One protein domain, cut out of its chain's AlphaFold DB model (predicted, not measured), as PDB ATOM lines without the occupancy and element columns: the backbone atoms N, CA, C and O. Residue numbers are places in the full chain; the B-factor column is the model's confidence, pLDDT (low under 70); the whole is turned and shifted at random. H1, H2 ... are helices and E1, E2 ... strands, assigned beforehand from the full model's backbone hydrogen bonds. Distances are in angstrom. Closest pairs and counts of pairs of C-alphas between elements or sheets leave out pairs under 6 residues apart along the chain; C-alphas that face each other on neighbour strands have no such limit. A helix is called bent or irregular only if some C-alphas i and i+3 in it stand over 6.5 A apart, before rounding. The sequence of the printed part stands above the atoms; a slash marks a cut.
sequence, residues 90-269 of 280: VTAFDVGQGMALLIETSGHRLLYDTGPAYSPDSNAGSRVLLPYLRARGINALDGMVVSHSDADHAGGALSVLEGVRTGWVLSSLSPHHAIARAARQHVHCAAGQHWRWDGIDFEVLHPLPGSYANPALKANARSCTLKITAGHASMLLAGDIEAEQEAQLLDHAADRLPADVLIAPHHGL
ATOM      1  N   VAL A  90      -2.877  12.735  31.680       96.25
ATOM      2  CA  VAL A  90      -1.544  12.287  31.275       96.25
ATOM      3  C   VAL A  90      -0.544  13.363  31.668       96.25
ATOM      4  O   VAL A  90      -0.688  14.520  31.281       96.25
ATOM      5  N   THR A  91       0.458  12.984  32.453       96.31
ATOM      6  CA  THR A  91       1.569  13.849  32.854       96.31
ATOM      7  C   THR A  91       2.826  13.377  32.151       96.31
ATOM      8  O   THR A  91       3.315  12.287  32.441       96.31
ATOM      9  N   ALA A  92       3.351  14.200  31.247       95.81
ATOM     10  CA  ALA A  92       4.665  13.985  30.663       95.81
ATOM     11  C   ALA A  92       5.739  14.603  31.557       95.81
ATOM     12  O   ALA A  92       5.662  15.784  31.899       95.81
ATOM     13  N   PHE A  93       6.721  13.800  31.960       96.12
ATOM     14  CA  PHE A  93       7.825  14.279  32.778       96.12
ATOM     15  C   PHE A  93       8.933  14.845  31.898       96.12
ATOM     16  O   PHE A  93       9.364  14.205  30.942       96.12
ATOM     17  N   ASP A  94       9.441  16.013  32.279       93.19
ATOM     18  CA  ASP A  94      10.703  16.510  31.743       93.19
ATOM     19  C   ASP A  94      11.853  15.718  32.377       93.19
ATOM     20  O   ASP A  94      12.221  15.920  33.539       93.19
ATOM     21  N   VAL A  95      12.359  14.744  31.624       91.69
ATOM     22  CA  VAL A  95      13.447  13.849  32.034       91.69
ATOM     23  C   VAL A  95      14.705  14.039  31.179       91.69
ATOM     24  O   VAL A  95      15.666  13.279  31.320       91.69
ATOM     25  N   GLY A  96      14.738  15.070  30.329       87.50
ATOM     26  CA  GLY A  96      15.771  15.262  29.314       87.50
ATOM     27  C   GLY A  96      15.532  14.390  28.080       87.50
ATOM     28  O   GLY A  96      14.434  14.378  27.534       87.50
ATOM     29  N   GLN A  97      16.565  13.678  27.623       83.81
ATOM     30  CA  GLN A  97      16.448  12.732  26.510       83.81
ATOM     31  C   GLN A  97      15.829  11.426  27.015       83.81
ATOM     32  O   GLN A  97      16.428  10.760  27.862       83.81
ATOM     33  N   GLY A  98      14.634  11.087  26.536       88.25
ATOM     34  CA  GLY A  98      13.875   9.949  27.034       88.25
ATOM     35  C   GLY A  98      12.376  10.205  27.099       88.25
ATOM     36  O   GLY A  98      11.894  11.311  26.858       88.25
ATOM     37  N   MET A  99      11.642   9.179  27.518       92.81
ATOM     38  CA  MET A  99      10.207   9.275  27.772       92.81
ATOM     39  C   MET A  99       9.869   8.779  29.176       92.81
ATOM     40  O   MET A  99      10.389   7.767  29.642       92.81
ATOM     41  N   ALA A 100       8.974   9.495  29.851       97.12
ATOM     42  CA  ALA A 100       8.271   9.008  31.027       97.12
ATOM     43  C   ALA A 100       6.909   9.703  31.110       97.12
ATOM     44  O   ALA A 100       6.831  10.934  31.148       97.12
ATOM     45  N   LEU A 101       5.836   8.916  31.146       97.94
ATOM     46  CA  LEU A 101       4.460   9.401  31.182       97.94
ATOM     47  C   LEU A 101       3.702   8.731  32.327       97.94
ATOM     48  O   LEU A 101       3.629   7.507  32.391       97.94
ATOM     49  N   LEU A 102       3.086   9.518  33.204       98.19
ATOM     50  CA  LEU A 102       2.106   9.015  34.166       98.19
ATOM     51  C   LEU A 102       0.700   9.213  33.599       98.19
ATOM     52  O   LEU A 102       0.275  10.348  33.390       98.19
ATOM     53  N   ILE A 103      -0.026   8.120  33.387       98.06
ATOM     54  CA  ILE A 103      -1.435   8.116  32.996       98.06
ATOM     55  C   ILE A 103      -2.268   7.767  34.228       98.06
ATOM     56  O   ILE A 103      -2.148   6.678  34.789       98.06
ATOM     57  N   GLU A 104      -3.119   8.693  34.652       97.00
ATOM     58  CA  GLU A 104      -4.037   8.521  35.777       97.00
ATOM     59  C   GLU A 104      -5.476   8.428  35.263       97.00
ATOM     60  O   GLU A 104      -5.908   9.252  34.454       97.00
ATOM     61  N   THR A 105      -6.224   7.448  35.761       96.31
ATOM     62  CA  THR A 105      -7.678   7.298  35.603       96.31
ATOM     63  C   THR A 105      -8.350   7.468  36.973       96.31
ATOM     64  O   THR A 105      -7.679   7.756  37.971       96.31
ATOM     65  N   SER A 106      -9.679   7.332  37.060       94.00
ATOM     66  CA  SER A 106     -10.376   7.553  38.337       94.00
ATOM     67  C   SER A 106      -9.936   6.598  39.445       94.00
ATOM     68  O   SER A 106      -9.951   6.990  40.607       94.00
ATOM     69  N   GLY A 107      -9.538   5.370  39.102       93.31
ATOM     70  CA  GLY A 107      -9.098   4.357  40.059       93.31
ATOM     71  C   GLY A 107      -7.682   3.831  39.840       93.31
ATOM     72  O   GLY A 107      -7.141   3.232  40.765       93.31
ATOM     73  N   HIS A 108      -7.074   4.057  38.671       96.94
ATOM     74  CA  HIS A 108      -5.836   3.381  38.281       96.94
ATOM     75  C   HIS A 108      -4.735   4.354  37.849       96.94
ATOM     76  O   HIS A 108      -4.985   5.492  37.441       96.94
ATOM     77  N   ARG A 109      -3.485   3.896  37.937       97.75
ATOM     78  CA  ARG A 109      -2.289   4.617  37.495       97.75
ATOM     79  C   ARG A 109      -1.373   3.708  36.684       97.75
ATOM     80  O   ARG A 109      -0.937   2.663  37.167       97.75
ATOM     81  N   LEU A 110      -1.046   4.151  35.476       98.56
ATOM     82  CA  LEU A 110      -0.086   3.523  34.577       98.56
ATOM     83  C   LEU A 110       1.128   4.431  34.423       98.56
ATOM     84  O   LEU A 110       0.977   5.609  34.110       98.56
ATOM     85  N   LEU A 111       2.324   3.885  34.588       98.69
ATOM     86  CA  LEU A 111       3.549   4.570  34.182       98.69
ATOM     87  C   LEU A 111       4.030   3.982  32.854       98.69
ATOM     88  O   LEU A 111       4.267   2.781  32.784       98.69
ATOM     89  N   TYR A 112       4.156   4.796  31.811       98.56
ATOM     90  CA  TYR A 112       4.711   4.396  30.518       98.56
ATOM     91  C   TYR A 112       6.110   4.997  30.358       98.56
ATOM     92  O   TYR A 112       6.259   6.219  30.337       98.56
ATOM     93  N   ASP A 113       7.111   4.127  30.253       98.06
ATOM     94  CA  ASP A 113       8.540   4.425  30.334       98.06
ATOM     95  C   ASP A 113       8.950   5.202  31.596       98.06
ATOM     96  O   ASP A 113       8.141   5.633  32.422       98.06
ATOM     97  N   THR A 114      10.256   5.285  31.827       97.88
ATOM     98  CA  THR A 114      10.824   5.724  33.110       97.88
ATOM     99  C   THR A 114      11.996   6.685  32.971       97.88
ATOM    100  O   THR A 114      12.620   7.036  33.975       97.88
ATOM    101  N   GLY A 115      12.260   7.140  31.746       95.62
ATOM    102  CA  GLY A 115      13.315   8.084  31.423       95.62
ATOM    103  C   GLY A 115      14.737   7.524  31.576       95.62
ATOM    104  O   GLY A 115      14.932   6.344  31.897       95.62
ATOM    105  N   PRO A 116      15.746   8.392  31.380       95.94
ATOM    106  CA  PRO A 116      17.149   8.021  31.303       95.94
ATOM    107  C   PRO A 116      17.803   7.589  32.607       95.94
ATOM    108  O   PRO A 116      17.524   8.099  33.696       95.94
ATOM    109  N   ALA A 117      18.793   6.709  32.464       93.69
ATOM    110  CA  ALA A 117      19.887   6.578  33.414       93.69
ATOM    111  C   ALA A 117      20.951   7.650  33.118       93.69
ATOM    112  O   ALA A 117      21.565   7.650  32.056       93.69
ATOM    113  N   TYR A 118      21.179   8.569  34.060       89.81
ATOM    114  CA  TYR A 118      22.171   9.644  33.921       89.81
ATOM    115  C   TYR A 118      23.578   9.195  34.341       89.81
ATOM    116  O   TYR A 118      24.576   9.664  33.802       89.81
ATOM    117  N   SER A 119      23.665   8.323  35.347       90.50
ATOM    118  CA  SER A 119      24.899   7.715  35.850       90.50
ATOM    119  C   SER A 119      24.573   6.407  36.594       90.50
ATOM    120  O   SER A 119      23.393   6.128  36.818       90.50
ATOM    121  N   PRO A 120      25.575   5.612  37.022       85.88
ATOM    122  CA  PRO A 120      25.331   4.388  37.792       85.88
ATOM    123  C   PRO A 120      24.468   4.593  39.049       85.88
ATOM    124  O   PRO A 120      23.684   3.717  39.396       85.88
ATOM    125  N   ASP A 121      24.562   5.769  39.679       87.50
ATOM    126  CA  ASP A 121      23.862   6.098  40.930       87.50
ATOM    127  C   ASP A 121      22.688   7.078  40.732       87.50
ATOM    128  O   ASP A 121      22.109   7.579  41.697       87.50
ATOM    129  N   SER A 122      22.348   7.430  39.489       92.38
ATOM    130  CA  SER A 122      21.370   8.482  39.203       92.38
ATOM    131  C   SER A 122      20.581   8.221  37.928       92.38
ATOM    132  O   SER A 122      21.145   8.109  36.845       92.38
ATOM    133  N   ASN A 123      19.256   8.278  38.027       96.62
ATOM    134  CA  ASN A 123      18.339   8.119  36.903       96.62
ATOM    135  C   ASN A 123      17.093   9.003  37.081       96.62
ATOM    136  O   ASN A 123      16.870   9.589  38.145       96.62
ATOM    137  N   ALA A 124      16.281   9.111  36.032       96.12
ATOM    138  CA  ALA A 124      15.022   9.848  36.047       96.12
ATOM    139  C   ALA A 124      14.035   9.287  37.087       96.12
ATOM    140  O   ALA A 124      13.339  10.055  37.755       96.12
ATOM    141  N   GLY A 125      14.049   7.970  37.310       96.31
ATOM    142  CA  GLY A 125      13.300   7.298  38.372       96.31
ATOM    143  C   GLY A 125      13.538   7.922  39.751       96.31
ATOM    144  O   GLY A 125      12.602   8.386  40.399       96.31
ATOM    145  N   SER A 126      14.794   7.987  40.198       95.31
ATOM    146  CA  SER A 126      15.162   8.485  41.527       95.31
ATOM    147  C   SER A 126      15.127  10.011  41.652       95.31
ATOM    148  O   SER A 126      14.862  10.516  42.745       95.31
ATOM    149  N   ARG A 127      15.365  10.751  40.560       95.31
ATOM    150  CA  ARG A 127      15.457  12.223  40.575       95.31
ATOM    151  C   ARG A 127      14.168  12.962  40.235       95.31
ATOM    152  O   ARG A 127      14.000  14.083  40.705       95.31
ATOM    153  N   VAL A 128      13.288  12.369  39.433       96.69
ATOM    154  CA  VAL A 128      12.090  13.042  38.908       96.69
ATOM    155  C   VAL A 128      10.834  12.289  39.326       96.69
ATOM    156  O   VAL A 128      10.000  12.833  40.054       96.69
ATOM    157  N   LEU A 129      10.726  11.015  38.944       97.25
ATOM    158  CA  LEU A 129       9.497  10.241  39.113       97.25
ATOM    159  C   LEU A 129       9.193   9.973  40.592       97.25
ATOM    160  O   LEU A 129       8.119  10.325  41.068       97.25
ATOM    161  N   LEU A 130      10.126   9.393  41.352       96.00
ATOM    162  CA  LEU A 130       9.902   9.077  42.768       96.00
ATOM    163  C   LEU A 130       9.603  10.324  43.617       96.00
ATOM    164  O   LEU A 130       8.653  10.265  44.403       96.00
ATOM    165  N   PRO A 131      10.337  11.452  43.493       94.31
ATOM    166  CA  PRO A 131       9.969  12.689  44.178       94.31
ATOM    167  C   PRO A 131       8.563  13.176  43.821       94.31
ATOM    168  O   PRO A 131       7.800  13.511  44.726       94.31
ATOM    169  N   TYR A 132       8.191  13.155  42.536       94.69
ATOM    170  CA  TYR A 132       6.859  13.561  42.089       94.69
ATOM    171  C   TYR A 132       5.755  12.663  42.661       94.69
ATOM    172  O   TYR A 132       4.803  13.155  43.269       94.69
ATOM    173  N   LEU A 133       5.900  11.341  42.522       93.88
ATOM    174  CA  LEU A 133       4.927  10.365  43.015       93.88
ATOM    175  C   LEU A 133       4.742  10.511  44.531       93.88
ATOM    176  O   LEU A 133       3.611  10.582  45.009       93.88
ATOM    177  N   ARG A 134       5.836  10.670  45.288       90.31
ATOM    178  CA  ARG A 134       5.788  10.901  46.742       90.31
ATOM    179  C   ARG A 134       5.103  12.214  47.104       90.31
ATOM    180  O   ARG A 134       4.261  12.208  47.997       90.31
ATOM    181  N   ALA A 135       5.416  13.309  46.412       87.88
ATOM    182  CA  ALA A 135       4.781  14.609  46.642       87.88
ATOM    183  C   ALA A 135       3.267  14.575  46.371       87.88
ATOM    184  O   ALA A 135       2.496  15.294  47.004       87.88
ATOM    185  N   ARG A 136       2.824  13.699  45.466       89.19
ATOM    186  CA  ARG A 136       1.410  13.441  45.163       89.19
ATOM    187  C   ARG A 136       0.764  12.378  46.059       89.19
ATOM    188  O   ARG A 136      -0.414  12.088  45.878       89.19
ATOM    189  N   GLY A 137       1.495  11.789  47.009       87.12
ATOM    190  CA  GLY A 137       0.997  10.699  47.856       87.12
ATOM    191  C   GLY A 137       0.767   9.378  47.104       87.12
ATOM    192  O   GLY A 137       0.073   8.493  47.602       87.12
ATOM    193  N   ILE A 138       1.338   9.226  45.907       90.81
ATOM    194  CA  ILE A 138       1.204   8.036  45.065       90.81
ATOM    195  C   ILE A 138       2.215   6.989  45.536       90.81
ATOM    196  O   ILE A 138       3.417   7.100  45.306       90.81
ATOM    197  N   ASN A 139       1.711   5.954  46.208       90.06
ATOM    198  CA  ASN A 139       2.519   4.858  46.757       90.06
ATOM    199  C   ASN A 139       2.326   3.520  46.023       90.06
ATOM    200  O   ASN A 139       2.923   2.505  46.410       90.06
ATOM    201  N   ALA A 140       1.479   3.513  44.994       94.38
ATOM    202  CA  ALA A 140       1.236   2.365  44.146       94.38
ATOM    203  C   ALA A 140       0.913   2.783  42.707       94.38
ATOM    204  O   ALA A 140       0.279   3.815  42.480       94.38
ATOM    205  N   LEU A 141       1.347   1.941  41.776       97.94
ATOM    206  CA  LEU A 141       1.000   1.939  40.364       97.94
ATOM    207  C   LEU A 141       0.319   0.606  40.052       97.94
ATOM    208  O   LEU A 141       0.773  -0.450  40.507       97.94
ATOM    209  N   ASP A 142      -0.748   0.642  39.270       98.31
ATOM    210  CA  ASP A 142      -1.464  -0.560  38.843       98.31
ATOM    211  C   ASP A 142      -0.675  -1.293  37.762       98.31
ATOM    212  O   ASP A 142      -0.549  -2.518  37.802       98.31
ATOM    213  N   GLY A 143      -0.061  -0.530  36.858       98.38
ATOM    214  CA  GLY A 143       0.815  -1.048  35.820       98.38
ATOM    215  C   GLY A 143       2.014  -0.148  35.550       98.38
ATOM    216  O   GLY A 143       1.984   1.064  35.777       98.38
ATOM    217  N   MET A 144       3.061  -0.752  35.003       98.75
ATOM    218  CA  MET A 144       4.158  -0.045  34.353       98.75
ATOM    219  C   MET A 144       4.409  -0.667  32.980       98.75
ATOM    220  O   MET A 144       4.590  -1.878  32.874       98.75
ATOM    221  N   VAL A 145       4.428   0.152  31.935       98.75
ATOM    222  CA  VAL A 145       4.849  -0.247  30.593       98.75
ATOM    223  C   VAL A 145       6.279   0.228  30.384       98.75
ATOM    224  O   VAL A 145       6.568   1.396  30.615       98.75
ATOM    225  N   VAL A 146       7.169  -0.664  29.955       98.44
ATOM    226  CA  VAL A 146       8.517  -0.295  29.497       98.44
ATOM    227  C   VAL A 146       8.625  -0.683  28.032       98.44
ATOM    228  O   VAL A 146       8.623  -1.872  27.705       98.44
ATOM    229  N   SER A 147       8.667   0.314  27.156       97.44
ATOM    230  CA  SER A 147       8.549   0.153  25.713       97.44
ATOM    231  C   SER A 147       9.668  -0.716  25.152       97.44
ATOM    232  O   SER A 147       9.383  -1.672  24.434       97.44
ATOM    233  N   HIS A 148      10.919  -0.448  25.528       96.44
ATOM    234  CA  HIS A 148      12.107  -1.200  25.124       96.44
ATOM    235  C   HIS A 148      13.266  -1.016  26.115       96.44
ATOM    236  O   HIS A 148      13.106  -0.399  27.165       96.44
ATOM    237  N   SER A 149      14.412  -1.651  25.847       96.12
ATOM    238  CA  SER A 149      15.524  -1.764  26.802       96.12
ATOM    239  C   SER A 149      16.480  -0.576  26.854       96.12
ATOM    240  O   SER A 149      17.411  -0.618  27.660       96.12
ATOM    241  N   ASP A 150      16.306   0.436  26.008       95.06
ATOM    242  CA  ASP A 150      17.287   1.513  25.918       95.06
ATOM    243  C   ASP A 150      17.258   2.383  27.173       95.06
ATOM    244  O   ASP A 150      16.252   2.510  27.884       95.06
ATOM    245  N   ALA A 151      18.430   2.921  27.503       93.12
ATOM    246  CA  ALA A 151      18.676   3.522  28.803       93.12
ATOM    247  C   ALA A 151      17.834   4.778  29.042       93.12
ATOM    248  O   ALA A 151      17.540   5.052  30.199       93.12
ATOM    249  N   ASP A 152      17.444   5.499  27.990       92.38
ATOM    250  CA  ASP A 152      16.577   6.685  27.966       92.38
ATOM    251  C   ASP A 152      15.081   6.383  28.160       92.38
ATOM    252  O   ASP A 152      14.301   7.294  28.441       92.38
ATOM    253  N   HIS A 153      14.688   5.106  28.144       96.12
ATOM    254  CA  HIS A 153      13.317   4.659  28.419       96.12
ATOM    255  C   HIS A 153      13.234   3.788  29.677       96.12
ATOM    256  O   HIS A 153      12.402   4.014  30.562       96.12
ATOM    257  N   ALA A 154      14.118   2.799  29.798       97.38
ATOM    258  CA  ALA A 154      14.117   1.820  30.883       97.38
ATOM    259  C   ALA A 154      14.962   2.235  32.103       97.38
ATOM    260  O   ALA A 154      14.938   1.549  33.130       97.38
ATOM    261  N   GLY A 155      15.726   3.327  32.008       96.75
ATOM    262  CA  GLY A 155      16.767   3.683  32.973       96.75
ATOM    263  C   GLY A 155      16.267   3.949  34.394       96.75
ATOM    264  O   GLY A 155      16.982   3.669  35.357       96.75
ATOM    265  N   GLY A 156      15.041   4.452  34.549       97.25
ATOM    266  CA  GLY A 156      14.417   4.703  35.852       97.25
ATOM    267  C   GLY A 156      13.652   3.521  36.457       97.25
ATOM    268  O   GLY A 156      13.279   3.580  37.631       97.25
ATOM    269  N   ALA A 157      13.403   2.448  35.703       98.06
ATOM    270  CA  ALA A 157      12.397   1.444  36.052       98.06
ATOM    271  C   ALA A 157      12.713   0.661  37.327       98.06
ATOM    272  O   ALA A 157      11.820   0.442  38.144       98.06
ATOM    273  N   LEU A 158      13.975   0.278  37.543       97.69
ATOM    274  CA  LEU A 158      14.371  -0.409  38.778       97.69
ATOM    275  C   LEU A 158      14.159   0.479  40.008       97.69
ATOM    276  O   LEU A 158      13.566   0.034  40.986       97.69
ATOM    277  N   SER A 159      14.538   1.756  39.930       97.06
ATOM    278  CA  SER A 159      14.324   2.701  41.031       97.06
ATOM    279  C   SER A 159      12.839   2.934  41.321       97.06
ATOM    280  O   SER A 159      12.459   3.077  42.484       97.06
ATOM    281  N   VAL A 160      11.981   2.935  40.295       98.00
ATOM    282  CA  VAL A 160      10.525   3.001  40.485       98.00
ATOM    283  C   VAL A 160      10.001   1.733  41.166       98.00
ATOM    284  O   VAL A 160       9.272   1.849  42.148       98.00
ATOM    285  N   LEU A 161      10.402   0.541  40.709       97.94
ATOM    286  CA  LEU A 161       9.984  -0.742  41.295       97.94
ATOM    287  C   LEU A 161      10.418  -0.903  42.759       97.94
ATOM    288  O   LEU A 161       9.690  -1.495  43.556       97.94
ATOM    289  N   GLU A 162      11.582  -0.365  43.118       95.25
ATOM    290  CA  GLU A 162      12.081  -0.343  44.496       95.25
ATOM    291  C   GLU A 162      11.344   0.684  45.367       95.25
ATOM    292  O   GLU A 162      11.116   0.450  46.555       95.25
ATOM    293  N   GLY A 163      10.970   1.833  44.794       93.44
ATOM    294  CA  GLY A 163      10.401   2.954  45.541       93.44
ATOM    295  C   GLY A 163       8.874   2.977  45.638       93.44
ATOM    296  O   GLY A 163       8.348   3.612  46.555       93.44
ATOM    297  N   VAL A 164       8.161   2.328  44.713       94.75
ATOM    298  CA  VAL A 164       6.695   2.357  44.590       94.75
ATOM    299  C   VAL A 164       6.171   0.963  44.252       94.75
ATOM    300  O   VAL A 164       6.673   0.272  43.367       94.75
ATOM    301  N   ARG A 165       5.109   0.533  44.947       96.06
ATOM    302  CA  ARG A 165       4.489  -0.769  44.668       96.06
ATOM    303  C   ARG A 165       3.907  -0.759  43.261       96.06
ATOM    304  O   ARG A 165       3.034   0.047  42.982       96.06
ATOM    305  N   THR A 166       4.335  -1.682  42.417       98.25
ATOM    306  CA  THR A 166       3.830  -1.793  41.043       98.25
ATOM    307  C   THR A 166       3.122  -3.133  40.880       98.25
ATOM    308  O   THR A 166       3.675  -4.162  41.280       98.25
ATOM    309  N   GLY A 167       1.886  -3.120  40.372       98.38
ATOM    310  CA  GLY A 167       1.054  -4.311  40.194       98.38
ATOM    311  C   GLY A 167       1.652  -5.277  39.176       98.38
ATOM    312  O   GLY A 167       2.140  -6.347  39.547       98.38
ATOM    313  N   TRP A 168       1.665  -4.871  37.910       98.31
ATOM    314  CA  TRP A 168       2.292  -5.610  36.814       98.31
ATOM    315  C   TRP A 168       3.260  -4.736  36.015       98.31
ATOM    316  O   TRP A 168       3.164  -3.510  36.004       98.31
ATOM    317  N   VAL A 169       4.198  -5.386  35.328       98.69
ATOM    318  CA  VAL A 169       5.084  -4.765  34.343       98.69
ATOM    319  C   VAL A 169       4.842  -5.410  32.988       98.69
ATOM    320  O   VAL A 169       5.002  -6.621  32.843       98.69
ATOM    321  N   LEU A 170       4.480  -4.597  32.002       98.56
ATOM    322  CA  LEU A 170       4.314  -4.999  30.612       98.56
ATOM    323  C   LEU A 170       5.494  -4.450  29.809       98.56
ATOM    324  O   LEU A 170       5.736  -3.246  29.828       98.56
ATOM    325  N   SER A 171       6.273  -5.291  29.135       98.19
ATOM    326  CA  SER A 171       7.440  -4.782  28.404       98.19
ATOM    327  C   SER A 171       7.924  -5.683  27.280       98.19
ATOM    328  O   SER A 171       7.589  -6.865  27.225       98.19
ATOM    329  N   SER A 172       8.766  -5.147  26.401       96.94
ATOM    330  CA  SER A 172       9.440  -5.933  25.358       96.94
ATOM    331  C   SER A 172      10.751  -6.576  25.819       96.94
ATOM    332  O   SER A 172      11.445  -7.253  25.057       96.94
ATOM    333  N   LEU A 173      11.087  -6.402  27.099       96.19
ATOM    334  CA  LEU A 173      12.321  -6.885  27.705       96.19
ATOM    335  C   LEU A 173      12.303  -8.404  27.851       96.19
ATOM    336  O   LEU A 173      11.285  -8.983  28.212       96.19
ATOM    337  N   SER A 174      13.464  -9.038  27.666       92.88
ATOM    338  CA  SER A 174      13.649 -10.461  27.980       92.88
ATOM    339  C   SER A 174      13.206 -10.783  29.419       92.88
ATOM    340  O   SER A 174      13.504  -9.991  30.321       92.88
ATOM    341  N   PRO A 175      12.619 -11.966  29.691       92.12
ATOM    342  CA  PRO A 175      12.277 -12.392  31.053       92.12
ATOM    343  C   PRO A 175      13.486 -12.441  32.002       92.12
ATOM    344  O   PRO A 175      13.343 -12.398  33.222       92.12
ATOM    345  N   HIS A 176      14.703 -12.524  31.453       93.88
ATOM    346  CA  HIS A 176      15.945 -12.509  32.226       93.88
ATOM    347  C   HIS A 176      16.470 -11.099  32.532       93.88
ATOM    348  O   HIS A 176      17.425 -10.964  33.303       93.88
ATOM    349  N   HIS A 177      15.868 -10.057  31.955       96.62
ATOM    350  CA  HIS A 177      16.240  -8.670  32.206       96.62
ATOM    351  C   HIS A 177      15.998  -8.300  33.677       96.62
ATOM    352  O   HIS A 177      15.036  -8.758  34.293       96.62
ATOM    353  N   ALA A 178      16.846  -7.442  34.251       97.12
ATOM    354  CA  ALA A 178      16.763  -7.086  35.671       97.12
ATOM    355  C   ALA A 178      15.378  -6.533  36.060       97.12
ATOM    356  O   ALA A 178      14.818  -6.956  37.067       97.12
ATOM    357  N   ILE A 179      14.805  -5.667  35.218       97.62
ATOM    358  CA  ILE A 179      13.458  -5.094  35.398       97.62
ATOM    359  C   ILE A 179      12.380  -6.186  35.417       97.62
ATOM    360  O   ILE A 179      11.536  -6.194  36.307       97.62
ATOM    361  N   ALA A 180      12.428  -7.133  34.473       97.19
ATOM    362  CA  ALA A 180      11.467  -8.233  34.397       97.19
ATOM    363  C   ALA A 180      11.534  -9.132  35.643       97.19
ATOM    364  O   ALA A 180      10.503  -9.505  36.192       97.19
ATOM    365  N   ARG A 181      12.744  -9.413  36.144       97.69
ATOM    366  CA  ARG A 181      12.944 -10.202  37.373       97.69
ATOM    367  C   ARG A 181      12.532  -9.468  38.649       97.69
ATOM    368  O   ARG A 181      12.166 -10.120  39.618       97.69
ATOM    369  N   ALA A 182      12.648  -8.141  38.671       97.50
ATOM    370  CA  ALA A 182      12.253  -7.318  39.813       97.50
ATOM    371  C   ALA A 182      10.731  -7.098  39.884       97.50
ATOM    372  O   ALA A 182      10.195  -6.798  40.952       97.50
ATOM    373  N   ALA A 183      10.025  -7.244  38.761       97.31
ATOM    374  CA  ALA A 183       8.578  -7.112  38.700       97.31
ATOM    375  C   ALA A 183       7.871  -8.230  39.484       97.31
ATOM    376  O   ALA A 183       8.244  -9.398  39.412       97.31
ATOM    377  N   ARG A 184       6.781  -7.884  40.184       95.94
ATOM    378  CA  ARG A 184       5.911  -8.879  40.842       95.94
ATOM    379  C   ARG A 184       5.250  -9.815  39.838       95.94
ATOM    380  O   ARG A 184       5.120 -11.008  40.085       95.94
ATOM    381  N   GLN A 185       4.824  -9.236  38.725       97.62
ATOM    382  CA  GLN A 185       4.284  -9.929  37.575       97.62
ATOM    383  C   GLN A 185       4.840  -9.240  36.337       97.62
ATOM    384  O   GLN A 185       4.619  -8.045  36.146       97.62
ATOM    385  N   HIS A 186       5.569  -9.988  35.515       97.88
ATOM    386  CA  HIS A 186       6.062  -9.520  34.226       97.88
ATOM    387  C   HIS A 186       5.280 -10.193  33.103       97.88
ATOM    388  O   HIS A 186       5.023 -11.396  33.148       97.88
ATOM    389  N   VAL A 187       4.890  -9.400  32.111       96.75
ATOM    390  CA  VAL A 187       4.213  -9.857  30.902       96.75
ATOM    391  C   VAL A 187       4.917  -9.226  29.705       96.75
ATOM    392  O   VAL A 187       5.262  -8.044  29.724       96.75
ATOM    393  N   HIS A 188       5.130 -10.006  28.647       96.50
ATOM    394  CA  HIS A 188       5.604  -9.440  27.389       96.50
ATOM    395  C   HIS A 188       4.518  -8.583  26.742       96.50
ATOM    396  O   HIS A 188       3.373  -9.028  26.648       96.50
ATOM    397  N   CYS A 189       4.874  -7.389  26.268       96.38
ATOM    398  CA  CYS A 189       3.965  -6.592  25.452       96.38
ATOM    399  C   CYS A 189       3.833  -7.219  24.060       96.38
ATOM    400  O   CYS A 189       4.826  -7.576  23.431       96.38
ATOM    401  N   ALA A 190       2.617  -7.401  23.575       96.75
ATOM    402  CA  ALA A 190       2.378  -7.950  22.254       96.75
ATOM    403  C   ALA A 190       1.066  -7.419  21.683       96.75
ATOM    404  O   ALA A 190       0.086  -7.244  22.409       96.75
ATOM    405  N   ALA A 191       1.053  -7.212  20.371       97.00
ATOM    406  CA  ALA A 191      -0.107  -6.760  19.629       97.00
ATOM    407  C   ALA A 191      -1.339  -7.630  19.933       97.00
ATOM    408  O   ALA A 191      -1.257  -8.862  19.935       97.00
ATOM    409  N   GLY A 192      -2.478  -6.983  20.182       95.12
ATOM    410  CA  GLY A 192      -3.754  -7.632  20.513       95.12
ATOM    411  C   GLY A 192      -4.034  -7.772  22.013       95.12
ATOM    412  O   GLY A 192      -5.166  -8.078  22.403       95.12
ATOM    413  N   GLN A 193      -3.047  -7.508  22.874       97.75
ATOM    414  CA  GLN A 193      -3.310  -7.317  24.298       97.75
ATOM    415  C   GLN A 193      -4.135  -6.051  24.507       97.75
ATOM    416  O   GLN A 193      -3.795  -4.986  23.993       97.75
ATOM    417  N   HIS A 194      -5.197  -6.168  25.297       97.25
ATOM    418  CA  HIS A 194      -6.071  -5.054  25.622       97.25
ATOM    419  C   HIS A 194      -6.586  -5.174  27.052       97.25
ATOM    420  O   HIS A 194      -6.740  -6.274  27.592       97.25
ATOM    421  N   TRP A 195      -6.861  -4.034  27.670       98.00
ATOM    422  CA  TRP A 195      -7.545  -3.956  28.953       98.00
ATOM    423  C   TRP A 195      -8.352  -2.665  29.040       98.00
ATOM    424  O   TRP A 195      -8.157  -1.732  28.264       98.00
ATOM    425  N   ARG A 196      -9.274  -2.614  30.001       97.62
ATOM    426  CA  ARG A 196     -10.129  -1.451  30.225       97.62
ATOM    427  C   ARG A 196     -10.118  -1.064  31.691       97.62
ATOM    428  O   ARG A 196     -10.419  -1.897  32.545       97.62
ATOM    429  N   TRP A 197      -9.836   0.203  31.972       97.38
ATOM    430  CA  TRP A 197      -9.888   0.782  33.313       97.38
ATOM    431  C   TRP A 197     -10.777   2.010  33.317       97.38
ATOM    432  O   TRP A 197     -10.578   2.921  32.526       97.38
ATOM    433  N   ASP A 198     -11.765   2.041  34.210       96.00
ATOM    434  CA  ASP A 198     -12.590   3.232  34.456       96.00
ATOM    435  C   ASP A 198     -13.253   3.838  33.203       96.00
ATOM    436  O   ASP A 198     -13.466   5.047  33.108       96.00
ATOM    437  N   GLY A 199     -13.584   2.988  32.226       95.50
ATOM    438  CA  GLY A 199     -14.162   3.412  30.949       95.50
ATOM    439  C   GLY A 199     -13.145   3.829  29.881       95.50
ATOM    440  O   GLY A 199     -13.568   4.352  28.856       95.50
ATOM    441  N   ILE A 200     -11.854   3.598  30.118       97.94
ATOM    442  CA  ILE A 200     -10.739   3.920  29.224       97.94
ATOM    443  C   ILE A 200     -10.136   2.617  28.712       97.94
ATOM    444  O   ILE A 200      -9.786   1.742  29.507       97.94
ATOM    445  N   ASP A 201     -10.051   2.491  27.395       98.00
ATOM    446  CA  ASP A 201      -9.538   1.309  26.716       98.00
ATOM    447  C   ASP A 201      -8.047   1.494  26.406       98.00
ATOM    448  O   ASP A 201      -7.620   2.545  25.928       98.00
ATOM    449  N   PHE A 202      -7.258   0.466  26.695       98.44
ATOM    450  CA  PHE A 202      -5.825   0.404  26.452       98.44
ATOM    451  C   PHE A 202      -5.548  -0.788  25.541       98.44
ATOM    452  O   PHE A 202      -5.979  -1.903  25.839       98.44
ATOM    453  N   GLU A 203      -4.824  -0.570  24.452       98.19
ATOM    454  CA  GLU A 203      -4.546  -1.590  23.445       98.19
ATOM    455  C   GLU A 203      -3.086  -1.527  23.001       98.19
ATOM    456  O   GLU A 203      -2.589  -0.490  22.562       98.19
ATOM    457  N   VAL A 204      -2.391  -2.657  23.088       98.25
ATOM    458  CA  VAL A 204      -1.045  -2.803  22.541       98.25
ATOM    459  C   VAL A 204      -1.165  -3.105  21.053       98.25
ATOM    460  O   VAL A 204      -1.773  -4.105  20.662       98.25
ATOM    461  N   LEU A 205      -0.564  -2.256  20.223       97.50
ATOM    462  CA  LEU A 205      -0.567  -2.402  18.766       97.50
ATOM    463  C   LEU A 205       0.712  -3.061  18.235       97.50
ATOM    464  O   LEU A 205       0.678  -3.693  17.184       97.50
ATOM    465  N   HIS A 206       1.820  -2.951  18.966       97.19
ATOM    466  CA  HIS A 206       3.134  -3.479  18.592       97.19
ATOM    467  C   HIS A 206       3.935  -3.806  19.872       97.19
ATOM    468  O   HIS A 206       3.685  -3.170  20.899       97.19
ATOM    469  N   PRO A 207       4.869  -4.780  19.871       96.75
ATOM    470  CA  PRO A 207       5.305  -5.633  18.761       96.75
ATOM    471  C   PRO A 207       4.354  -6.775  18.429       96.75
ATOM    472  O   PRO A 207       3.596  -7.239  19.275       96.75
ATOM    473  N   LEU A 208       4.425  -7.286  17.199       94.88
ATOM    474  CA  LEU A 208       3.784  -8.556  16.865       94.88
ATOM    475  C   LEU A 208       4.401  -9.689  17.711       94.88
ATOM    476  O   LEU A 208       5.612  -9.683  17.944       94.88
ATOM    477  N   PRO A 209       3.628 -10.713  18.123       92.06
ATOM    478  CA  PRO A 209       4.165 -11.838  18.897       92.06
ATOM    479  C   PRO A 209       5.390 -12.513  18.250       92.06
ATOM    480  O   PRO A 209       6.298 -12.961  18.949       92.06
ATOM    481  N   GLY A 210       5.448 -12.543  16.913       91.00
ATOM    482  CA  GLY A 210       6.568 -13.098  16.148       91.00
ATOM    483  C   GLY A 210       7.881 -12.309  16.259       91.00
ATOM    484  O   GLY A 210       8.947 -12.888  16.052       91.00
ATOM    485  N   SER A 211       7.848 -11.029  16.646       91.62
ATOM    486  CA  SER A 211       9.046 -10.182  16.752       91.62
ATOM    487  C   SER A 211      10.040 -10.691  17.802       91.62
ATOM    488  O   SER A 211      11.250 -10.498  17.669       91.62
ATOM    489  N   TYR A 212       9.565 -11.402  18.828       91.69
ATOM    490  CA  TYR A 212      10.424 -11.998  19.856       91.69
ATOM    491  C   TYR A 212      11.230 -13.202  19.361       91.69
ATOM    492  O   TYR A 212      12.271 -13.512  19.940       91.69
ATOM    493  N   ALA A 213      10.786 -13.860  18.285       90.56
ATOM    494  CA  ALA A 213      11.489 -14.995  17.693       90.56
ATOM    495  C   ALA A 213      12.653 -14.569  16.782       90.56
ATOM    496  O   ALA A 213      13.498 -15.398  16.452       90.56
ATOM    497  N   ASN A 214      12.719 -13.293  16.379       90.00
ATOM    498  CA  ASN A 214      13.759 -12.783  15.491       90.00
ATOM    499  C   ASN A 214      14.891 -12.103  16.288       90.00
ATOM    500  O   ASN A 214      14.738 -10.941  16.677       90.00
ATOM    501  N   PRO A 215      16.048 -12.760  16.506       85.81
ATOM    502  CA  PRO A 215      17.151 -12.196  17.283       85.81
ATOM    503  C   PRO A 215      17.854 -11.014  16.598       85.81
ATOM    504  O   PRO A 215      18.607 -10.313  17.266       85.81
ATOM    505  N   ALA A 216      17.625 -10.780  15.300       88.88
ATOM    506  CA  ALA A 216      18.213  -9.656  14.574       88.88
ATOM    507  C   ALA A 216      17.498  -8.321  14.847       88.88
ATOM    508  O   ALA A 216      18.065  -7.264  14.572       88.88
ATOM    509  N   LEU A 217      16.272  -8.353  15.388       89.19
ATOM    510  CA  LEU A 217      15.550  -7.133  15.743       89.19
ATOM    511  C   LEU A 217      16.201  -6.449  16.945       89.19
ATOM    512  O   LEU A 217      16.405  -7.058  17.999       89.19
ATOM    513  N   LYS A 218      16.474  -5.156  16.774       91.81
ATOM    514  CA  LYS A 218      16.932  -4.263  17.839       91.81
ATOM    515  C   LYS A 218      15.813  -3.997  18.850       91.81
ATOM    516  O   LYS A 218      14.648  -4.303  18.602       91.81
ATOM    517  N   ALA A 219      16.178  -3.400  19.983       91.06
ATOM    518  CA  ALA A 219      15.244  -3.042  21.048       91.06
ATOM    519  C   ALA A 219      14.107  -2.130  20.549       91.06
ATOM    520  O   ALA A 219      12.939  -2.440  20.769       91.06
ATOM    521  N   ASN A 220      14.455  -1.090  19.790       92.25
ATOM    522  CA  ASN A 220      13.549  -0.111  19.174       92.25
ATOM    523  C   ASN A 220      12.461  -0.763  18.313       92.25
ATOM    524  O   ASN A 220      11.268  -0.512  18.489       92.25
ATOM    525  N   ALA A 221      12.865  -1.728  17.484       93.38
ATOM    526  CA  ALA A 221      11.973  -2.529  16.650       93.38
ATOM    527  C   ALA A 221      11.049  -3.473  17.443       93.38
ATOM    528  O   ALA A 221      10.250  -4.201  16.857       93.38
ATOM    529  N   ARG A 222      11.150  -3.500  18.778       95.06
ATOM    530  CA  ARG A 222      10.231  -4.203  19.681       95.06
ATOM    531  C   ARG A 222       9.507  -3.258  20.644       95.06
ATOM    532  O   ARG A 222       8.897  -3.744  21.590       95.06
ATOM    533  N   SER A 223       9.545  -1.946  20.412       96.12
ATOM    534  CA  SER A 223       8.887  -0.955  21.269       96.12
ATOM    535  C   SER A 223       7.404  -1.268  21.486       96.12
ATOM    536  O   SER A 223       6.671  -1.528  20.534       96.12
ATOM    537  N   CYS A 224       6.950  -1.245  22.740       97.44
ATOM    538  CA  CYS A 224       5.549  -1.491  23.086       97.44
ATOM    539  C   CYS A 224       4.644  -0.316  22.690       97.44
ATOM    540  O   CYS A 224       4.366   0.542  23.520       97.44
ATOM    541  N   THR A 225       4.146  -0.272  21.458       97.50
ATOM    542  CA  THR A 225       3.233   0.794  21.029       97.50
ATOM    543  C   THR A 225       1.864   0.631  21.686       97.50
ATOM    544  O   THR A 225       1.206  -0.399  21.510       97.50
ATOM    545  N   LEU A 226       1.423   1.654  22.419       98.12
ATOM    546  CA  LEU A 226       0.183   1.640  23.197       98.12
ATOM    547  C   LEU A 226      -0.805   2.692  22.688       98.12
ATOM    548  O   LEU A 226      -0.505   3.885  22.655       98.12
ATOM    549  N   LYS A 227      -2.014   2.249  22.356       97.94
ATOM    550  CA  LYS A 227      -3.173   3.094  22.079       97.94
ATOM    551  C   LYS A 227      -4.028   3.204  23.338       97.94
ATOM    552  O   LYS A 227      -4.334   2.197  23.971       97.94
ATOM    553  N   ILE A 228      -4.421   4.423  23.694       98.19
ATOM    554  CA  ILE A 228      -5.290   4.708  24.839       98.19
ATOM    555  C   ILE A 228      -6.497   5.496  24.337       98.19
ATOM    556  O   ILE A 228      -6.320   6.520  23.681       98.19
ATOM    557  N   THR A 229      -7.711   5.053  24.650       97.62
ATOM    558  CA  THR A 229      -8.955   5.669  24.167       97.62
ATOM    559  C   THR A 229      -9.890   5.968  25.335       97.62
ATOM    560  O   THR A 229     -10.299   5.069  26.068       97.62
ATOM    561  N   ALA A 230     -10.243   7.242  25.503       95.50
ATOM    562  CA  ALA A 230     -11.163   7.747  26.516       95.50
ATOM    563  C   ALA A 230     -12.361   8.431  25.832       95.50
ATOM    564  O   ALA A 230     -12.344   9.627  25.527       95.50
ATOM    565  N   GLY A 231     -13.417   7.658  25.568       90.69
ATOM    566  CA  GLY A 231     -14.584   8.137  24.825       90.69
ATOM    567  C   GLY A 231     -14.229   8.465  23.373       90.69
ATOM    568  O   GLY A 231     -13.881   7.570  22.614       90.69
ATOM    569  N   HIS A 232     -14.324   9.741  22.993       89.81
ATOM    570  CA  HIS A 232     -13.977  10.213  21.645       89.81
ATOM    571  C   HIS A 232     -12.529  10.690  21.509       89.81
ATOM    572  O   HIS A 232     -12.104  10.962  20.396       89.81
ATOM    573  N   ALA A 233     -11.802  10.822  22.623       94.00
ATOM    574  CA  ALA A 233     -10.412  11.251  22.621       94.00
ATOM    575  C   ALA A 233      -9.485  10.041  22.720       94.00
ATOM    576  O   ALA A 233      -9.773   9.073  23.430       94.00
ATOM    577  N   SER A 234      -8.341  10.109  22.057       96.19
ATOM    578  CA  SER A 234      -7.394   9.013  22.009       96.19
ATOM    579  C   SER A 234      -5.946   9.477  21.888       96.19
ATOM    580  O   SER A 234      -5.635  10.517  21.309       96.19
ATOM    581  N   MET A 235      -5.048   8.676  22.445       96.62
ATOM    582  CA  MET A 235      -3.616   8.925  22.495       96.62
ATOM    583  C   MET A 235      -2.859   7.711  21.962       96.62
ATOM    584  O   MET A 235      -3.201   6.581  22.307       96.62
ATOM    585  N   LEU A 236      -1.842   7.933  21.134       97.19
ATOM    586  CA  LEU A 236      -0.936   6.897  20.645       97.19
ATOM    587  C   LEU A 236       0.474   7.147  21.190       97.19
ATOM    588  O   LEU A 236       1.072   8.194  20.948       97.19
ATOM    589  N   LEU A 237       0.988   6.175  21.938       96.62
ATOM    590  CA  LEU A 237       2.354   6.137  22.447       96.62
ATOM    591  C   LEU A 237       3.151   5.199  21.552       96.62
ATOM    592  O   LEU A 237       3.065   3.982  21.709       96.62
ATOM    593  N   ALA A 238       3.880   5.749  20.584       93.56
ATOM    594  CA  ALA A 238       4.578   4.940  19.591       93.56
ATOM    595  C   ALA A 238       5.758   4.150  20.192       93.56
ATOM    596  O   ALA A 238       6.073   3.061  19.711       93.56
ATOM    597  N   GLY A 239       6.370   4.666  21.267       91.75
ATOM    598  CA  GLY A 239       7.717   4.254  21.668       91.75
ATOM    599  C   GLY A 239       8.716   4.627  20.574       91.75
ATOM    600  O   GLY A 239       8.416   5.477  19.748       91.75
ATOM    601  N   ASP A 240       9.856   3.956  20.511       93.06
ATOM    602  CA  ASP A 240      10.913   4.251  19.537       93.06
ATOM    603  C   ASP A 240      10.862   3.285  18.349       93.06
ATOM    604  O   ASP A 240      11.856   2.678  17.968       93.06
ATOM    605  N   ILE A 241       9.667   3.062  17.800       92.19
ATOM    606  CA  ILE A 241       9.520   2.274  16.571       92.19
ATOM    607  C   ILE A 241      10.142   3.006  15.373       92.19
ATOM    608  O   ILE A 241       9.999   4.218  15.231       92.19
ATOM    609  N   GLU A 242      10.808   2.250  14.500       90.94
ATOM    610  CA  GLU A 242      11.439   2.771  13.283       90.94
ATOM    611  C   GLU A 242      10.486   2.655  12.073       90.94
ATOM    612  O   GLU A 242       9.420   2.039  12.151       90.94
ATOM    613  N   ALA A 243      10.888   3.196  10.916       89.69
ATOM    614  CA  ALA A 243      10.059   3.268   9.702       89.69
ATOM    615  C   ALA A 243       9.468   1.915   9.267       89.69
ATOM    616  O   ALA A 243       8.353   1.860   8.751       89.69
ATOM    617  N   GLU A 244      10.206   0.819   9.468       90.88
ATOM    618  CA  GLU A 244       9.724  -0.525   9.145       90.88
ATOM    619  C   GLU A 244       8.537  -0.923  10.033       90.88
ATOM    620  O   GLU A 244       7.554  -1.474   9.543       90.88
ATOM    621  N   GLN A 245       8.591  -0.609  11.330       93.62
ATOM    622  CA  GLN A 245       7.505  -0.888  12.267       93.62
ATOM    623  C   GLN A 245       6.330   0.082  12.076       93.62
ATOM    624  O   GLN A 245       5.182  -0.340  12.200       93.62
ATOM    625  N   GLU A 246       6.585   1.342  11.705       92.19
ATOM    626  CA  GLU A 246       5.534   2.284  11.282       92.19
ATOM    627  C   GLU A 246       4.762   1.738  10.066       92.19
ATOM    628  O   GLU A 246       3.531   1.718  10.068       92.19
ATOM    629  N   ALA A 247       5.473   1.229   9.052       91.75
ATOM    630  CA  ALA A 247       4.859   0.609   7.877       91.75
ATOM    631  C   ALA A 247       4.067  -0.660   8.236       91.75
ATOM    632  O   ALA A 247       2.934  -0.820   7.790       91.75
ATOM    633  N   GLN A 248       4.608  -1.523   9.105       91.88
ATOM    634  CA  GLN A 248       3.885  -2.706   9.591       91.88
ATOM    635  C   GLN A 248       2.577  -2.324  10.295       91.88
ATOM    636  O   GLN A 248       1.540  -2.938  10.043       91.88
ATOM    637  N   LEU A 249       2.606  -1.294  11.144       93.38
ATOM    638  CA  LEU A 249       1.416  -0.789  11.826       93.38
ATOM    639  C   LEU A 249       0.370  -0.256  10.842       93.38
ATOM    640  O   LEU A 249      -0.820  -0.507  11.038       93.38
ATOM    641  N   LEU A 250       0.783   0.444   9.784       93.31
ATOM    642  CA  LEU A 250      -0.135   0.871   8.727       93.31
ATOM    643  C   LEU A 250      -0.746  -0.329   7.993       93.31
ATOM    644  O   LEU A 250      -1.946  -0.335   7.738       93.31
ATOM    645  N   ASP A 251       0.031  -1.375   7.730       92.44
ATOM    646  CA  ASP A 251      -0.465  -2.555   7.020       92.44
ATOM    647  C   ASP A 251      -1.494  -3.361   7.835       92.44
ATOM    648  O   ASP A 251      -2.454  -3.888   7.269       92.44
ATOM    649  N   HIS A 252      -1.324  -3.477   9.161       90.06
ATOM    650  CA  HIS A 252      -2.152  -4.368   9.995       90.06
ATOM    651  C   HIS A 252      -3.053  -3.662  11.028       90.06
ATOM    652  O   HIS A 252      -3.782  -4.323  11.780       90.06
ATOM    653  N   ALA A 253      -2.953  -2.343  11.173       91.81
ATOM    654  CA  ALA A 253      -3.681  -1.572  12.181       91.81
ATOM    655  C   ALA A 253      -4.043  -0.145  11.730       91.81
ATOM    656  O   ALA A 253      -4.348   0.678  12.592       91.81
ATOM    657  N   ALA A 254      -4.041   0.164  10.424       92.12
ATOM    658  CA  ALA A 254      -4.355   1.505   9.910       92.12
ATOM    659  C   ALA A 254      -5.650   2.113  10.472       92.12
ATOM    660  O   ALA A 254      -5.705   3.312  10.723       92.12
ATOM    661  N   ASP A 255      -6.675   1.298  10.706       92.19
ATOM    662  CA  ASP A 255      -7.963   1.703  11.274       92.19
ATOM    663  C   ASP A 255      -7.893   2.082  12.765       92.19
ATOM    664  O   ASP A 255      -8.726   2.846  13.250       92.19
ATOM    665  N   ARG A 256      -6.882   1.586  13.487       91.06
ATOM    666  CA  ARG A 256      -6.666   1.810  14.930       91.06
ATOM    667  C   ARG A 256      -5.662   2.923  15.243       91.06
ATOM    668  O   ARG A 256      -5.620   3.413  16.372       91.06
ATOM    669  N   LEU A 257      -4.851   3.328  14.266       91.94
ATOM    670  CA  LEU A 257      -3.818   4.355  14.426       91.94
ATOM    671  C   LEU A 257      -4.318   5.798  14.624       91.94
ATOM    672  O   LEU A 257      -3.642   6.513  15.371       91.94
ATOM    673  N   PRO A 258      -5.446   6.260  14.035       92.62
ATOM    674  CA  PRO A 258      -5.883   7.649  14.176       92.62
ATOM    675  C   PRO A 258      -5.975   8.055  15.645       92.62
ATOM    676  O   PRO A 258      -6.644   7.380  16.427       92.62
ATOM    677  N   ALA A 259      -5.274   9.118  16.042       94.38
ATOM    678  CA  ALA A 259      -5.190   9.587  17.423       94.38
ATOM    679  C   ALA A 259      -5.254  11.112  17.502       94.38
ATOM    680  O   ALA A 259      -4.696  11.794  16.648       94.38
ATOM    681  N   ASP A 260      -5.877  11.641  18.554       94.75
ATOM    682  CA  ASP A 260      -5.910  13.085  18.818       94.75
ATOM    683  C   ASP A 260      -4.563  13.590  19.340       94.75
ATOM    684  O   ASP A 260      -4.171  14.730  19.101       94.75
ATOM    685  N   VAL A 261      -3.843  12.727  20.065       94.44
ATOM    686  CA  VAL A 261      -2.497  12.995  20.573       94.44
ATOM    687  C   VAL A 261      -1.571  11.854  20.173       94.44
ATOM    688  O   VAL A 261      -1.777  10.709  20.567       94.44
ATOM    689  N   LEU A 262      -0.515  12.169  19.432       93.56
ATOM    690  CA  LEU A 262       0.569  11.244  19.120       93.56
ATOM    691  C   LEU A 262       1.827  11.679  19.870       93.56
ATOM    692  O   LEU A 262       2.274  12.816  19.729       93.56
ATOM    693  N   ILE A 263       2.422  10.761  20.626       89.62
ATOM    694  CA  ILE A 263       3.807  10.908  21.072       89.62
ATOM    695  C   ILE A 263       4.677  10.214  20.036       89.62
ATOM    696  O   ILE A 263       4.683   8.984  19.941       89.62
ATOM    697  N   ALA A 264       5.334  11.042  19.225       84.44
ATOM    698  CA  ALA A 264       6.139  10.607  18.096       84.44
ATOM    699  C   ALA A 264       7.313   9.715  18.539       84.44
ATOM    700  O   ALA A 264       7.831   9.905  19.646       84.44
ATOM    701  N   PRO A 265       7.764   8.792  17.673       80.75
ATOM    702  CA  PRO A 265       8.949   7.995  17.947       80.75
ATOM    703  C   PRO A 265      10.227   8.819  18.094       80.75
ATOM    704  O   PRO A 265      10.311   9.951  17.608       80.75
ATOM    705  N   HIS A 266      11.238   8.233  18.741       79.75
ATOM    706  CA  HIS A 266      12.611   8.746  18.777       79.75
ATOM    707  C   HIS A 266      12.714  10.201  19.236       79.75
ATOM    708  O   HIS A 266      13.435  11.011  18.646       79.75
ATOM    709  N   HIS A 267      11.961  10.558  20.277       67.19
ATOM    710  CA  HIS A 267      11.964  11.907  20.857       67.19
ATOM    711  C   HIS A 267      11.598  13.014  19.853       67.19
ATOM    712  O   HIS A 267      12.025  14.159  19.997       67.19
ATOM    713  N   GLY A 268      10.814  12.679  18.823       55.28
ATOM    714  CA  GLY A 268      10.406  13.620  17.779       55.28
ATOM    715  C   GLY A 268      11.419  13.791  16.644       55.28
ATOM    716  O   GLY A 268      11.278  14.724  15.849       55.28
ATOM    717  N   LEU A 269      12.420  12.910  16.528       56.47
ATOM    718  CA  LEU A 269      13.222  12.801  15.310       56.47
ATOM    719  C   LEU A 269      12.312  12.329  14.172       56.47
ATOM    720  O   LEU A 269      11.785  11.221  14.173       56.47
TER     721      LEU A 269
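Overview. This is residues 90 to 269 of the 280 residues of the protein "Lactamase_B domain-containing protein" of Ricinus communis (UniProt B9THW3). Two twisted sheets stand partly face to face, with helices over the outer side of each: H1, H3 and H4 over the sheet E1-E2-E3-E5-E6-E7, and H6 over the sheet E8-E9-E10-E11-E12. H2 only grazes the first sheet, E4 lies beside H2 and apart from the strands of that sheet, and H5 is on neither sheet. The printed part has 180 residues, with six named helices and twelve named strands that follow each other as E1 E2 E3 E4 H1 E5 H2 H3 E6 H4 E7 E8 E9 H5 E10 E11 H6 E12; both sheets are mixed, and the class is mixed, helices and strands. The whole is compact, with a radius of gyration of the C-alphas of 15.1 A and spans of 42 by 38 by 31 A.

Along the chain. E1, residues 90 to 92, begins at C-alpha 90 (-1.544, 12.287, 31.275). E2 is 101 to 104, E3 109 to 112 and E4 117 to 119. H1 is 124 to 135, 15.5 A, and only just irregular: C-alphas 127 and 130 are 6.8 A apart. E5 is 140 to 146, 16.6 A; H2 is 151 to 154, H3 157 to 163. E6 is 165 to 171, 17.0 A; H4 is 178 to 182, E7 186 to 188, E8 194 to 197. E9 is 200 to 206, 19.0 A; H5 is 209 to 213. E10 is 225 to 230, 16.9 A; E11 is 233 to 237, 13.8 A; H6 is 243 to 253, 14.8 A. E12, 261 to 263, ends at C-alpha 263 (3.807, 10.908, 21.072).

Arrangement. E1, E2 and E3 form a meander, each strand the antiparallel neighbour of the one before, with N 91 and O 102 at 2.8 A and N 103 and O 110 at 2.8 A. E3 and E5 are parallel, with N 145 and O 111 at 2.8 A. Three strand-helix-strand units, parallel neighbour strands with helices between, have right-handed crossovers: E5, H2 H3, E6, with N 141 and O 165 at 2.8 A; E6, H4, E7, with N 187 and O 169 at 2.9 A; and E11, H6, E12, with N 236 and O 261 at 2.8 A. H3 is on the first sheet at a height of 9.6 A, over E5 and only just not over E6, with 2 of its 7 C-alphas on E6. H1 touches H3 with residues 125 to 130 alone, the closest C-alphas being Gly 125 and Ser 159, 5.4 A. H3 touches H4, the closest C-alphas being Leu 158 and Ile 179, 5.8 A. H1, H2 and H4 only graze the first sheet, and H6 only grazes the second. E4 pairs with no named strand. E8 and E9 form a hairpin, with N 195 and O 202 at 2.9 A; E9 and E10 are antiparallel, with N 203 and O 227 at 2.9 A; E10 and E11 form a hairpin, with N 228 and O 235 at 2.8 A. Every O i to N i+4 pair is within hydrogen-bond range in H3, H4 and H6, but 5 of 8 in H1 and 0 of 1 in H5, which has 1 of 2 O i to N i+3 pairs within range; H2 is too short for an i+4 pair.

Size, cuts and confidence. The two C-alphas farthest apart, those of Asp 121 and Asp 255, are 43.7 A apart. The printed part has no cut, and the link from H5 to E10, 11 residues, is long. Residues 267 to 269 are under 70 in pLDDT; the mean of the printed part is 94.0.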